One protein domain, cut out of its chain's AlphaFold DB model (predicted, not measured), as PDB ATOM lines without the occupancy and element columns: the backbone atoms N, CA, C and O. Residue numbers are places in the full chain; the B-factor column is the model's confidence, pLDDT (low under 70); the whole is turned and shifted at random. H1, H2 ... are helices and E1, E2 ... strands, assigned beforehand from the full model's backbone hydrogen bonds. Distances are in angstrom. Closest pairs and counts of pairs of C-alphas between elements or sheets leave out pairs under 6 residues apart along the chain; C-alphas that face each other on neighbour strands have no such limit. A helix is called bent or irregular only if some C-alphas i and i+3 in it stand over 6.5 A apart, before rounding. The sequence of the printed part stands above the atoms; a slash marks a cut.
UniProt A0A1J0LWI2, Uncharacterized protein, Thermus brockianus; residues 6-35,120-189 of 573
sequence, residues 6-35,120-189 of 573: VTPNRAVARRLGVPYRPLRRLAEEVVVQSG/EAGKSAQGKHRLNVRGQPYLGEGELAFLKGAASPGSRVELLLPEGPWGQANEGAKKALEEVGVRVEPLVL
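What this domain is: This is residues 6 to 35 and 120 to 189 of the 573 residues of an uncharacterized protein of Thermus brockianus (UniProt A0A1J0LWI2). Look first for a small parallel sheet of three strands, E1, E2 and E3, with H5 packed lengthwise over E2 and E3 on one face. From H5 a row of helices, H5, H4 and H3, leads away from the sheet, H2 crosses H3 at its far end, and H1 sits by itself near E1. The 100 printed residues hold five named helices and three named strands, in the order H1 H2 H3 E1 H4 E2 H5 E3, and the class is mixed. The whole is compact, with a radius of gyration of the C-alphas of 13.2 A and spans of 43 by 31 by 21 A.

How they stand to each other: Start with E2, residues 156 to 159, the inner strand between the edge strands E1, residues 132 to 136, and E3, residues 183 to 186. E1 and E2 are parallel at 3 degrees, with N 158 and O 133 within hydrogen-bond range at 2.9 A. E2 and E3 are parallel at 31 degrees, with N 185 and O 157 at 2.8 A. H5, residues 165 to 178, is on one face, making two layers, a helix over a sheet; its height over the sheet is 10.1 A, and it runs along the strands, at 4 degrees to E3 on the local plane. H5 is irregular: C-alphas 166 and 169 are 7.6 A apart. With residues 173 to 177 alone H5 touches H4, residues 141 to 150, at a shallow tilt of 18 degrees, the same way; the closest C-alphas, of Leu 177 and Lys 148, are 6.0 A apart. E1, H4, E2 and E2, H5, E3 are strand-helix-strand units, two parallel neighbour strands joined through a helix, each with a right-handed crossover. H4 is not on the sheet, and it touches H3, residues 120 to 125, where the C-alphas of Gly 149 and Gly 122 come to 4.0 A. H3 touches H2, residues 23 to 33, about perpendicular at 73 degrees; Ala 121 and Ala 27 have the closest C-alphas, 5.2 A. H1, residues 10 to 15, touches no helix and only grazes the sheet with residues 11 to 13. In H1, H2, H3 and H4 every O i to N i+4 pair is within hydrogen-bond range; in H5 8 of 10 are.

Where its parts are: Find C-alpha 132 at (186.449, 242.624, 205.938); from there E1 runs 11.1 A, while E2 spans 9.8 A and E3 10.0 A, ending at C-alpha 186, (192.970, 247.424, 216.659). H5 begins at C-alpha 165, (192.716, 263.279, 222.026), and runs 20.8 A; H4 spans 14.1 A, H2 15.5 A, and H1 and H3 8.6 A each.

The domain as a whole: The C-alphas of Gly 35 and Gly 164, 43.1 A apart, are the farthest apart. Residues 36 to 119 are not printed, and C-alphas 35 and 120 are 11.5 A apart across this cut. Of the links printed whole, none is long. The model's mean pLDDT over the printed part is 93.1, and no printed residue is under 70.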
ATOM      1  N   VAL A   6     188.540 244.424 201.770       95.38
ATOM      2  CA  VAL A   6     188.436 245.834 201.387       95.38
ATOM      3  C   VAL A   6     189.629 246.586 201.961       95.38
ATOM      4  O   VAL A   6     189.919 246.503 203.153       95.38
ATOM      5  N   THR A   7     190.323 247.341 201.112       96.12
ATOM      6  CA  THR A   7     191.547 248.069 201.478       96.12
ATOM      7  C   THR A   7     191.455 249.527 201.040       96.12
ATOM      8  O   THR A   7     190.935 249.808 199.956       96.12
ATOM      9  N   PRO A   8     191.949 250.487 201.838       94.00
ATOM     10  CA  PRO A   8     191.773 251.904 201.527       94.00
ATOM     11  C   PRO A   8     192.560 252.352 200.298       94.00
ATOM     12  O   PRO A   8     192.085 253.151 199.489       94.00
ATOM     13  N   ASN A   9     193.766 251.818 200.133       95.19
ATOM     14  CA  ASN A   9     194.676 252.204 199.070       95.19
ATOM     15  C   ASN A   9     195.402 250.979 198.490       95.19
ATOM     16  O   ASN A   9     195.349 249.862 199.012       95.19
ATOM     17  N   ARG A  10     196.091 251.197 197.365       94.00
ATOM     18  CA  ARG A  10     196.836 250.143 196.662       94.00
ATOM     19  C   ARG A  10     198.062 249.655 197.437       94.00
ATOM     20  O   ARG A  10     198.527 248.553 197.157       94.00
ATOM     21  N   ALA A  11     198.604 250.465 198.348       94.25
ATOM     22  CA  ALA A  11     199.775 250.106 199.140       94.25
ATOM     23  C   ALA A  11     199.426 249.016 200.164       94.25
ATOM     24  O   ALA A  11     200.079 247.975 200.177       94.25
ATOM     25  N   VAL A  12     198.328 249.198 200.907       95.31
ATOM     26  CA  VAL A  12     197.782 248.191 201.830       95.31
ATOM     27  C   VAL A  12     197.419 246.908 201.081       95.31
ATOM     28  O   VAL A  12     197.844 245.825 201.474       95.31
ATOM     29  N   ALA A  13     196.699 247.016 199.957       95.69
ATOM     30  CA  ALA A  13     196.321 245.854 199.145       95.69
ATOM     31  C   ALA A  13     197.538 245.015 198.723       95.69
ATOM     32  O   ALA A  13     197.534 243.792 198.850       95.69
ATOM     33  N   ARG A  14     198.607 245.686 198.272       93.94
ATOM     34  CA  ARG A  14     199.856 245.037 197.862       93.94
ATOM     35  C   ARG A  14     200.547 244.339 199.029       93.94
ATOM     36  O   ARG A  14     200.950 243.196 198.858       93.94
ATOM     37  N   ARG A  15     200.673 245.005 200.181       93.31
ATOM     38  CA  ARG A  15     201.283 244.424 201.388       93.31
ATOM     39  C   ARG A  15     200.530 243.176 201.851       93.31
ATOM     40  O   ARG A  15     201.146 242.192 202.231       93.31
ATOM     41  N   LEU A  16     199.200 243.208 201.779       93.75
ATOM     42  CA  LEU A  16     198.344 242.085 202.162       93.75
ATOM     43  C   LEU A  16     198.241 240.984 201.091       93.75
ATOM     44  O   LEU A  16     197.638 239.952 201.359       93.75
ATOM     45  N   GLY A  17     198.779 241.192 199.884       94.69
ATOM     46  CA  GLY A  17     198.663 240.232 198.782       94.69
ATOM     47  C   GLY A  17     197.241 240.076 198.227       94.69
ATOM     48  O   GLY A  17     196.934 239.049 197.628       94.69
ATOM     49  N   VAL A  18     196.370 241.078 198.406       95.00
ATOM     50  CA  VAL A  18     194.956 241.035 197.988       95.00
ATOM     51  C   VAL A  18     194.659 242.007 196.839       95.00
ATOM     52  O   VAL A  18     195.349 243.019 196.677       95.00
ATOM     53  N   PRO A  19     193.611 241.763 196.030       94.50
ATOM     54  CA  PRO A  19     193.165 242.721 195.025       94.50
ATOM     55  C   PRO A  19     192.756 244.060 195.652       94.50
ATOM     56  O   PRO A  19     192.053 244.108 196.660       94.50
ATOM     57  N   TYR A  20     193.146 245.169 195.022       95.00
ATOM     58  CA  TYR A  20     192.723 246.491 195.479       95.00
ATOM     59  C   TYR A  20     191.226 246.707 195.230       95.00
ATOM     60  O   TYR A  20     190.793 246.896 194.088       95.00
ATOM     61  N   ARG A  21     190.453 246.737 196.317       94.38
ATOM     62  CA  ARG A  21     189.023 247.050 196.323       94.38
ATOM     63  C   ARG A  21     188.732 248.072 197.431       94.38
ATOM     64  O   ARG A  21     188.681 247.682 198.595       94.38
ATOM     65  N   PRO A  22     188.568 249.365 197.103       94.38
ATOM     66  CA  PRO A  22     188.259 250.387 198.096       94.38
ATOM     67  C   PRO A  22     186.783 250.381 198.488       94.38
ATOM     68  O   PRO A  22     185.917 250.046 197.676       94.38
ATOM     69  N   LEU A  23     186.497 250.845 199.707       94.56
ATOM     70  CA  LEU A  23     185.140 250.938 200.253       94.56
ATOM     71  C   LEU A  23     184.212 251.761 199.348       94.56
ATOM     72  O   LEU A  23     183.068 251.383 199.121       94.56
ATOM     73  N   ARG A  24     184.739 252.844 198.759       95.12
ATOM     74  CA  ARG A  24     183.994 253.711 197.838       95.12
ATOM     75  C   ARG A  24     183.433 252.958 196.635       95.12
ATOM     76  O   ARG A  24     182.282 253.164 196.285       95.12
ATOM     77  N   ARG A  25     184.218 252.051 196.045       94.88
ATOM     78  CA  ARG A  25     183.778 251.258 194.891       94.88
ATOM     79  C   ARG A  25     182.635 250.316 195.267       94.88
ATOM     80  O   ARG A  25     181.702 250.159 194.495       94.88
ATOM     81  N   LEU A  26     182.702 249.712 196.454       93.94
ATOM     82  CA  LEU A  26     181.621 248.861 196.947       93.94
ATOM     83  C   LEU A  26     180.337 249.667 197.186       93.94
ATOM     84  O   LEU A  26     179.260 249.215 196.819       93.94
ATOM     85  N   ALA A  27     180.448 250.866 197.762       95.62
ATOM     86  CA  ALA A  27     179.299 251.741 197.967       95.62
ATOM     87  C   ALA A  27     178.653 252.170 196.634       95.62
ATOM     88  O   ALA A  27     177.435 252.113 196.503       95.62
ATOM     89  N   GLU A  28     179.457 252.519 195.623       96.25
ATOM     90  CA  GLU A  28     178.966 252.812 194.267       96.25
ATOM     91  C   GLU A  28     178.239 251.606 193.649       96.25
ATOM     92  O   GLU A  28     177.150 251.765 193.108       96.25
ATOM     93  N   GLU A  29     178.794 250.393 193.780       94.75
ATOM     94  CA  GLU A  29     178.157 249.152 193.306       94.75
ATOM     95  C   GLU A  29     176.779 248.930 193.958       94.75
ATOM     96  O   GLU A  29     175.831 248.559 193.266       94.75
ATOM     97  N   VAL A  30     176.642 249.196 195.262       95.25
ATOM     98  CA  VAL A  30     175.361 249.086 195.985       95.25
ATOM     99  C   VAL A  30     174.348 250.134 195.516       95.25
ATOM    100  O   VAL A  30     173.181 249.800 195.315       95.25
ATOM    101  N   VAL A  31     174.772 251.385 195.320       96.12
ATOM    102  CA  VAL A  31     173.891 252.459 194.822       96.12
ATOM    103  C   VAL A  31     173.348 252.103 193.436       96.12
ATOM    104  O   VAL A  31     172.134 252.132 193.238       96.12
ATOM    105  N   VAL A  32     174.208 251.641 192.526       95.69
ATOM    106  CA  VAL A  32     173.795 251.199 191.180       95.69
ATOM    107  C   VAL A  32     172.812 250.030 191.248       95.69
ATOM    108  O   VAL A  32     171.797 250.024 190.553       95.69
ATOM    109  N   GLN A  33     173.047 249.057 192.133       94.19
ATOM    110  CA  GLN A  33     172.121 247.936 192.345       94.19
ATOM    111  C   GLN A  33     170.755 248.367 192.902       94.19
ATOM    112  O   GLN A  33     169.772 247.657 192.699       94.19
ATOM    113  N   SER A  34     170.678 249.519 193.575       93.50
ATOM    114  CA  SER A  34     169.424 250.097 194.075       93.50
ATOM    115  C   SER A  34     168.627 250.879 193.018       93.50
ATOM    116  O   SER A  34     167.525 251.341 193.309       93.50
ATOM    117  N   GLY A  35     169.147 251.003 191.790       95.00
ATOM    118  CA  GLY A  35     168.503 251.733 190.690       95.00
ATOM    119  C   GLY A  35     168.832 253.229 190.642       95.00
ATOM    120  O   GLY A  35     168.160 253.970 189.928       95.00
ATOM    121  N   GLU A 120     173.800 256.757 201.196       95.00
ATOM    122  CA  GLU A 120     172.755 256.116 200.388       95.00
ATOM    123  C   GLU A 120     173.005 254.610 200.223       95.00
ATOM    124  O   GLU A 120     172.095 253.798 200.406       95.00
ATOM    125  N   ALA A 121     174.259 254.213 199.977       95.38
ATOM    126  CA  ALA A 121     174.644 252.808 199.928       95.38
ATOM    127  C   ALA A 121     174.335 252.092 201.250       95.38
ATOM    128  O   ALA A 121     173.824 250.976 201.242       95.38
ATOM    129  N   GLY A 122     174.595 252.738 202.393       93.44
ATOM    130  CA  GLY A 122     174.309 252.174 203.713       93.44
ATOM    131  C   GLY A 122     172.818 251.894 203.910       93.44
ATOM    132  O   GLY A 122     172.452 250.819 204.380       93.44
ATOM    133  N   LYS A 123     171.949 252.820 203.486       92.44
ATOM    134  CA  LYS A 123     170.486 252.642 203.536       92.44
ATOM    135  C   LYS A 123     170.007 251.508 202.629       92.44
ATOM    136  O   LYS A 123     169.145 250.728 203.027       92.44
ATOM    137  N   SER A 124     170.579 251.411 201.432       92.81
ATOM    138  CA  SER A 124     170.177 250.438 200.411       92.81
ATOM    139  C   SER A 124     170.678 249.016 200.693       92.81
ATOM    140  O   SER A 124     169.988 248.039 200.403       92.81
ATOM    141  N   ALA A 125     171.860 248.885 201.296       89.56
ATOM    142  CA  ALA A 125     172.500 247.602 201.569       89.56
ATOM    143  C   ALA A 125     171.783 246.756 202.636       89.56
ATOM    144  O   ALA A 125     171.806 245.529 202.543       89.56
ATOM    145  N   GLN A 126     171.146 247.383 203.635       85.88
ATOM    146  CA  GLN A 126     170.338 246.713 204.670       85.88
ATOM    147  C   GLN A 126     171.048 245.529 205.366       85.88
ATOM    148  O   GLN A 126     170.458 244.468 205.560       85.88
ATOM    149  N   GLY A 127     172.334 245.678 205.697       85.00
ATOM    150  CA  GLY A 127     173.107 244.669 206.428       85.00
ATOM    151  C   GLY A 127     173.404 243.382 205.648       85.00
ATOM    152  O   GLY A 127     173.660 242.343 206.254       85.00
ATOM    153  N   LYS A 128     173.342 243.407 204.311       86.06
ATOM    154  CA  LYS A 128     173.502 242.207 203.464       86.06
ATOM    155  C   LYS A 128     174.954 241.854 203.133       86.06
ATOM    156  O   LYS A 128     175.195 240.804 202.538       86.06
ATOM    157  N   HIS A 129     175.925 242.697 203.486       87.88
ATOM    158  CA  HIS A 129     177.314 242.503 203.078       87.88
ATOM    159  C   HIS A 129     178.193 242.105 204.251       87.88
ATOM    160  O   HIS A 129     178.375 242.867 205.194       87.88
ATOM    161  N   ARG A 130     178.829 240.940 204.150       91.25
ATOM    162  CA  ARG A 130     179.898 240.567 205.071       91.25
ATOM    163  C   ARG A 130     181.189 241.265 204.659       91.25
ATOM    164  O   ARG A 130     181.751 240.954 203.608       91.25
ATOM    165  N   LEU A 131     181.619 242.241 205.455       92.94
ATOM    166  CA  LEU A 131     182.751 243.111 205.139       92.94
ATOM    167  C   LEU A 131     183.987 242.725 205.947       92.94
ATOM    168  O   LEU A 131     183.897 242.481 207.145       92.94
ATOM    169  N   ASN A 132     185.145 242.735 205.293       95.50
ATOM    170  CA  ASN A 132     186.449 242.624 205.938       95.50
ATOM    171  C   ASN A 132     187.302 243.824 205.513       95.50
ATOM    172  O   ASN A 132     187.916 243.806 204.445       95.50
ATOM    173  N   VAL A 133     187.263 244.898 206.300       96.38
ATOM    174  CA  VAL A 133     187.945 246.165 206.008       96.38
ATOM    175  C   VAL A 133     189.258 246.218 206.771       96.38
ATOM    176  O   VAL A 133     189.260 246.147 207.996       96.38
ATOM    177  N   ARG A 134     190.376 246.369 206.059       95.81
ATOM    178  CA  ARG A 134     191.719 246.292 206.648       95.81
ATOM    179  C   ARG A 134     192.544 247.550 206.419       95.81
ATOM    180  O   ARG A 134     192.464 248.161 205.352       95.81
ATOM    181  N   GLY A 135     193.366 247.895 207.408       93.25
ATOM    182  CA  GLY A 135     194.336 248.984 207.348       93.25
ATOM    183  C   GLY A 135     193.760 250.400 207.373       93.25
ATOM    184  O   GLY A 135     194.370 251.270 206.759       93.25
ATOM    185  N   GLN A 136     192.615 250.659 208.019       94.31
ATOM    186  CA  GLN A 136     192.056 252.017 208.088       94.31
ATOM    187  C   GLN A 136     192.637 252.815 209.266       94.31
ATOM    188  O   GLN A 136     192.430 252.441 210.419       94.31
ATOM    189  N   PRO A 137     193.332 253.943 209.026       94.75
ATOM    190  CA  PRO A 137     193.815 254.788 210.111       94.75
ATOM    191  C   PRO A 137     192.703 255.624 210.751       94.75
ATOM    192  O   PRO A 137     192.793 255.979 211.921       94.75
ATOM    193  N   TYR A 138     191.661 255.947 209.990       94.38
ATOM    194  CA  TYR A 138     190.544 256.784 210.407       94.38
ATOM    195  C   TYR A 138     189.315 256.449 209.554       94.38
ATOM    196  O   TYR A 138     189.458 256.077 208.385       94.38
ATOM    197  N   LEU A 139     188.119 256.595 210.125       92.56
ATOM    198  CA  LEU A 139     186.849 256.470 209.411       92.56
ATOM    199  C   LEU A 139     186.113 257.804 209.460       92.56
ATOM    200  O   LEU A 139     185.772 258.275 210.538       92.56
ATOM    201  N   GLY A 140     185.844 258.382 208.291       89.44
ATOM    202  CA  GLY A 140     184.979 259.549 208.197       89.44
ATOM    203  C   GLY A 140     183.510 259.191 208.416       89.44
ATOM    204  O   GLY A 140     183.103 258.029 208.346       89.44
ATOM    205  N   GLU A 141     182.693 260.221 208.625       88.31
ATOM    206  CA  GLU A 141     181.247 260.091 208.861       88.31
ATOM    207  C   GLU A 141     180.514 259.325 207.751       88.31
ATOM    208  O   GLU A 141     179.620 258.522 208.019       88.31
ATOM    209  N   GLY A 142     180.914 259.536 206.490       90.56
ATOM    210  CA  GLY A 142     180.340 258.821 205.352       90.56
ATOM    211  C   GLY A 142     180.679 257.332 205.403       90.56
ATOM    212  O   GLY A 142     179.782 256.490 205.364       90.56
ATOM    213  N   GLU A 143     181.964 256.994 205.535       93.69
ATOM    214  CA  GLU A 143     182.424 255.610 205.650       93.69
ATOM    215  C   GLU A 143     181.766 254.890 206.832       93.69
ATOM    216  O   GLU A 143     181.301 253.760 206.674       93.69
ATOM    217  N   LEU A 144     181.670 255.550 207.989       93.62
ATOM    218  CA  LEU A 144     181.001 255.015 209.171       93.62
ATOM    219  C   LEU A 144     179.513 254.750 208.902       93.62
ATOM    220  O   LEU A 144     179.024 253.663 209.208       93.62
ATOM    221  N   ALA A 145     178.796 255.696 208.285       91.88
ATOM    222  CA  ALA A 145     177.389 255.521 207.926       91.88
ATOM    223  C   ALA A 145     177.176 254.334 206.972       91.88
ATOM    224  O   ALA A 145     176.250 253.542 207.166       91.88
ATOM    225  N   PHE A 146     178.059 254.171 205.980       94.88
ATOM    226  CA  PHE A 146     178.014 253.028 205.070       94.88
ATOM    227  C   PHE A 146     178.230 251.711 205.811       94.88
ATOM    228  O   PHE A 146     177.419 250.798 205.674       94.88
ATOM    229  N   LEU A 147     179.289 251.614 206.617       95.00
ATOM    230  CA  LEU A 147     179.608 250.393 207.354       95.00
ATOM    231  C   LEU A 147     178.476 250.002 208.305       95.00
ATOM    232  O   LEU A 147     178.094 248.836 208.328       95.00
ATOM    233  N   LYS A 148     177.875 250.968 209.010       93.62
ATOM    234  CA  LYS A 148     176.740 250.704 209.903       93.62
ATOM    235  C   LYS A 148     175.507 250.166 209.180       93.62
ATOM    236  O   LYS A 148     174.800 249.332 209.732       93.62
ATOM    237  N   GLY A 149     175.223 250.670 207.979       92.38
ATOM    238  CA  GLY A 149     174.045 250.266 207.210       92.38
ATOM    239  C   GLY A 149     174.253 249.014 206.356       92.38
ATOM    240  O   GLY A 149     173.303 248.274 206.108       92.38
ATOM    241  N   ALA A 150     175.482 248.759 205.904       93.12
ATOM    242  CA  ALA A 150     175.775 247.704 204.938       93.12
ATOM    243  C   ALA A 150     176.319 246.413 205.549       93.12
ATOM    244  O   ALA A 150     176.099 245.341 204.975       93.12
ATOM    245  N   ALA A 151     177.029 246.503 206.674       92.81
ATOM    246  CA  ALA A 151     177.702 245.362 207.270       92.81
ATOM    247  C   ALA A 151     176.706 244.360 207.876       92.81
ATOM    248  O   ALA A 151     175.821 244.726 208.645       92.81
ATOM    249  N   SER A 152     176.877 243.079 207.557       90.88
ATOM    250  CA  SER A 152     176.186 241.980 208.233       90.88
ATOM    251  C   SER A 152     176.895 241.627 209.548       90.88
ATOM    252  O   SER A 152     178.113 241.844 209.650       90.88
ATOM    253  N   PRO A 153     176.211 240.982 210.515       87.38
ATOM    254  CA  PRO A 153     176.868 240.415 211.689       87.38
ATOM    255  C   PRO A 153     178.073 239.544 211.304       87.38
ATOM    256  O   PRO A 153     178.017 238.774 210.339       87.38
ATOM    257  N   GLY A 154     179.178 239.694 212.035       87.12
ATOM    258  CA  GLY A 154     180.441 238.998 211.751       87.12
ATOM    259  C   GLY A 154     181.373 239.711 210.763       87.12
ATOM    260  O   GLY A 154     182.454 239.188 210.476       87.12
ATOM    261  N   SER A 155     180.991 240.894 210.272       94.94
ATOM    262  CA  SER A 155     181.902 241.805 209.572       94.94
ATOM    263  C   SER A 155     183.016 242.302 210.498       94.94
ATOM    264  O   SER A 155     182.836 242.377 211.717       94.94
ATOM    265  N   ARG A 156     184.167 242.649 209.919       96.44
ATOM    266  CA  ARG A 156     185.371 243.079 210.636       96.44
ATOM    267  C   ARG A 156     185.944 244.358 210.050       96.44
ATOM    268  O   ARG A 156     185.954 244.528 208.829       96.44
ATOM    269  N   VAL A 157     186.437 245.232 210.921       97.25
ATOM    270  CA  VAL A 157     187.079 246.495 210.547       97.25
ATOM    271  C   VAL A 157     188.330 246.703 211.395       97.25
ATOM    272  O   VAL A 157     188.238 246.736 212.616       97.25
ATOM    273  N   GLU A 158     189.487 246.870 210.759       96.75
ATOM    274  CA  GLU A 158     190.715 247.306 211.433       96.75
ATOM    275  C   GLU A 158     190.750 248.838 211.530       96.75
ATOM    276  O   GLU A 158     190.672 249.509 210.497       96.75
ATOM    277  N   LEU A 159     190.903 249.382 212.742       96.56
ATOM    278  CA  LEU A 159     190.933 250.828 213.005       96.56
ATOM    279  C   LEU A 159     192.029 251.196 214.013       96.56
ATOM    280  O   LEU A 159     192.259 250.464 214.975       96.56
ATOM    281  N   LEU A 160     192.696 252.342 213.832       95.06
ATOM    282  CA  LEU A 160     193.627 252.858 214.846       95.06
ATOM    283  C   LEU A 160     192.874 253.340 216.084       95.06
ATOM    284  O   LEU A 160     191.976 254.168 215.978       95.06
ATOM    285  N   LEU A 161     193.292 252.887 217.262       94.12
ATOM    286  CA  LEU A 161     192.667 253.250 218.537       94.12
ATOM    287  C   LEU A 161     193.719 253.776 219.530       94.12
ATOM    288  O   LEU A 161     193.939 253.152 220.566       94.12
ATOM    289  N   PRO A 162     194.440 254.871 219.212       91.19
ATOM    290  CA  PRO A 162     195.410 255.430 220.143       91.19
ATOM    291  C   PRO A 162     194.712 256.083 221.336       91.19
ATOM    292  O   PRO A 162     193.604 256.604 221.225       91.19
ATOM    293  N   GLU A 163     195.387 256.110 222.479       86.06
ATOM    294  CA  GLU A 163     194.883 256.804 223.660       86.06
ATOM    295  C   GLU A 163     194.912 258.335 223.491       86.06
ATOM    296  O   GLU A 163     195.692 258.900 222.716       86.06
ATOM    297  N   GLY A 164     194.071 259.028 224.262       84.50
ATOM    298  CA  GLY A 164     194.057 260.489 224.330       84.50
ATOM    299  C   GLY A 164     193.266 261.174 223.203       84.50
ATOM    300  O   GLY A 164     192.370 260.569 222.610       84.50
ATOM    301  N   PRO A 165     193.541 262.463 222.923       79.88
ATOM    302  CA  PRO A 165     192.716 263.279 222.026       79.88
ATOM    303  C   PRO A 165     192.716 262.780 220.574       79.88
ATOM    304  O   PRO A 165     191.724 262.954 219.873       79.88
ATOM    305  N   TRP A 166     193.785 262.109 220.133       83.94
ATOM    306  CA  TRP A 166     193.915 261.605 218.762       83.94
ATOM    307  C   TRP A 166     192.947 260.464 218.431       83.94
ATOM    308  O   TRP A 166     192.558 260.316 217.277       83.94
ATOM    309  N   GLY A 167     192.568 259.650 219.421       86.38
ATOM    310  CA  GLY A 167     191.727 258.470 219.211       86.38
ATOM    311  C   GLY A 167     190.241 258.680 219.472       86.38
ATOM    312  O   GLY A 167     189.466 257.765 219.220       86.38
ATOM    313  N   GLN A 168     189.813 259.854 219.955       90.25
ATOM    314  CA  GLN A 168     188.427 260.068 220.402       90.25
ATOM    315  C   GLN A 168     187.391 259.784 219.306       90.25
ATOM    316  O   GLN A 168     186.412 259.081 219.558       90.25
ATOM    317  N   ALA A 169     187.628 260.282 218.090       89.44
ATOM    318  CA  ALA A 169     186.742 260.045 216.951       89.44
ATOM    319  C   ALA A 169     186.680 258.553 216.577       89.44
ATOM    320  O   ALA A 169     185.594 257.994 216.419       89.44
ATOM    321  N   ASN A 170     187.831 257.873 216.533       94.06
ATOM    322  CA  ASN A 170     187.894 256.445 216.224       94.06
ATOM    323  C   ASN A 170     187.277 255.569 217.329       94.06
ATOM    324  O   ASN A 170     186.666 254.552 217.013       94.06
ATOM    325  N   GLU A 171     187.360 255.962 218.603       94.00
ATOM    326  CA  GLU A 171     186.675 255.257 219.695       94.00
ATOM    327  C   GLU A 171     185.149 255.431 219.598       94.00
ATOM    328  O   GLU A 171     184.394 254.490 219.845       94.00
ATOM    329  N   GLY A 172     184.679 256.612 219.182       93.19
ATOM    330  CA  GLY A 172     183.274 256.839 218.841       93.19
ATOM    331  C   GLY A 172     182.813 255.960 217.673       93.19
ATOM    332  O   GLY A 172     181.790 255.281 217.777       93.19
ATOM    333  N   ALA A 173     183.601 255.910 216.596       94.12
ATOM    334  CA  ALA A 173     183.345 255.048 215.445       94.12
ATOM    335  C   ALA A 173     183.332 253.563 215.834       94.12
ATOM    336  O   ALA A 173     182.441 252.827 215.410       94.12
ATOM    337  N   LYS A 174     184.264 253.130 216.691       96.56
ATOM    338  CA  LYS A 174     184.321 251.766 217.220       96.56
ATOM    339  C   LYS A 174     183.032 251.388 217.938       96.56
ATOM    340  O   LYS A 174     182.400 250.411 217.548       96.56
ATOM    341  N   LYS A 175     182.609 252.184 218.925       96.19
ATOM    342  CA  LYS A 175     181.362 251.942 219.669       96.19
ATOM    343  C   LYS A 175     180.165 251.842 218.725       96.19
ATOM    344  O   LYS A 175     179.392 250.895 218.797       96.19
ATOM    345  N   ALA A 176     180.066 252.775 217.780       94.00
ATOM    346  CA  ALA A 176     178.970 252.825 216.820       94.00
ATOM    347  C   ALA A 176     178.929 251.626 215.849       94.00
ATOM    348  O   ALA A 176     177.855 251.310 215.332       94.00
ATOM    349  N   LEU A 177     180.074 250.994 215.565       95.56
ATOM    350  CA  LEU A 177     180.183 249.773 214.759       95.56
ATOM    351  C   LEU A 177     179.889 248.513 215.587       95.56
ATOM    352  O   LEU A 177     179.174 247.624 215.125       95.56
ATOM    353  N   GLU A 178     180.388 248.448 216.820       95.50
ATOM    354  CA  GLU A 178     180.144 247.322 217.728       95.50
ATOM    355  C   GLU A 178     178.656 247.193 218.093       95.50
ATOM    356  O   GLU A 178     178.128 246.082 218.123       95.50
ATOM    357  N   GLU A 179     177.945 248.318 218.255       93.81
ATOM    358  CA  GLU A 179     176.487 248.365 218.472       93.81
ATOM    359  C   GLU A 179     175.674 247.654 217.378       93.81
ATOM    360  O   GLU A 179     174.594 247.131 217.649       93.81
ATOM    361  N   VAL A 180     176.181 247.617 216.142       91.50
ATOM    362  CA  VAL A 180     175.521 246.970 214.994       91.50
ATOM    363  C   VAL A 180     176.130 245.603 214.653       91.50
ATOM    364  O   VAL A 180     175.858 245.041 213.593       91.50
ATOM    365  N   GLY A 181     176.942 245.035 215.552       91.81
ATOM    366  CA  GLY A 181     177.501 243.687 215.410       91.81
ATOM    367  C   GLY A 181     178.718 243.584 214.486       91.81
ATOM    368  O   GLY A 181     179.061 242.481 214.043       91.81
ATOM    369  N   VAL A 182     179.378 244.708 214.191       95.25
ATOM    370  CA  VAL A 182     180.661 244.745 213.479       95.25
ATOM    371  C   VAL A 182     181.793 244.658 214.493       95.25
ATOM    372  O   VAL A 182     181.876 245.457 215.422       95.25
ATOM    373  N   ARG A 183     182.699 243.697 214.309       96.62
ATOM    374  CA  ARG A 183     183.873 243.559 215.170       96.62
ATOM    375  C   ARG A 183     184.946 244.555 214.743       96.62
ATOM    376  O   ARG A 183     185.414 244.499 213.606       96.62
ATOM    377  N   VAL A 184     185.373 245.415 215.659       97.12
ATOM    378  CA  VAL A 184     186.485 246.336 215.420       97.12
ATOM    379  C   VAL A 184     187.761 245.754 216.013       97.12
ATOM    380  O   VAL A 184     187.815 245.392 217.185       97.12
ATOM    381  N   GLU A 185     188.782 245.617 215.176       96.38
ATOM    382  CA  GLU A 185     190.096 245.108 215.558       96.38
ATOM    383  C   GLU A 185     191.093 246.279 215.595       96.38
ATOM    384  O   GLU A 185     191.083 247.119 214.690       96.38
ATOM    385  N   PRO A 186     191.951 246.384 216.626       94.88
ATOM    386  CA  PRO A 186     192.970 247.424 216.659       94.88
ATOM    387  C   PRO A 186     193.942 247.266 215.488       94.88
ATOM    388  O   PRO A 186     194.549 246.208 215.307       94.88
ATOM    389  N   LEU A 187     194.124 248.331 214.710       94.19
ATOM    390  CA  LEU A 187     195.206 248.401 213.739       94.19
ATOM    391  C   LEU A 187     196.522 248.644 214.491       94.19
ATOM    392  O   LEU A 187     196.675 249.644 215.187       94.19
ATOM    393  N   VAL A 188     197.469 247.719 214.357       91.38
ATOM    394  CA  VAL A 188     198.778 247.809 215.017       91.38
ATOM    395  C   VAL A 188     199.700 248.715 214.202       91.38
ATOM    396  O   VAL A 188     199.889 248.501 213.000       91.38
ATOM    397  N   LEU A 189     200.269 249.731 214.849       90.31
ATOM    398  CA  LEU A 189     201.267 250.614 214.245       90.31
ATOM    399  C   LEU A 189     202.672 250.026 214.383       90.31
ATOM    400  O   LEU A 189     202.935 249.173 215.223       90.31
TER     401      LEU A 189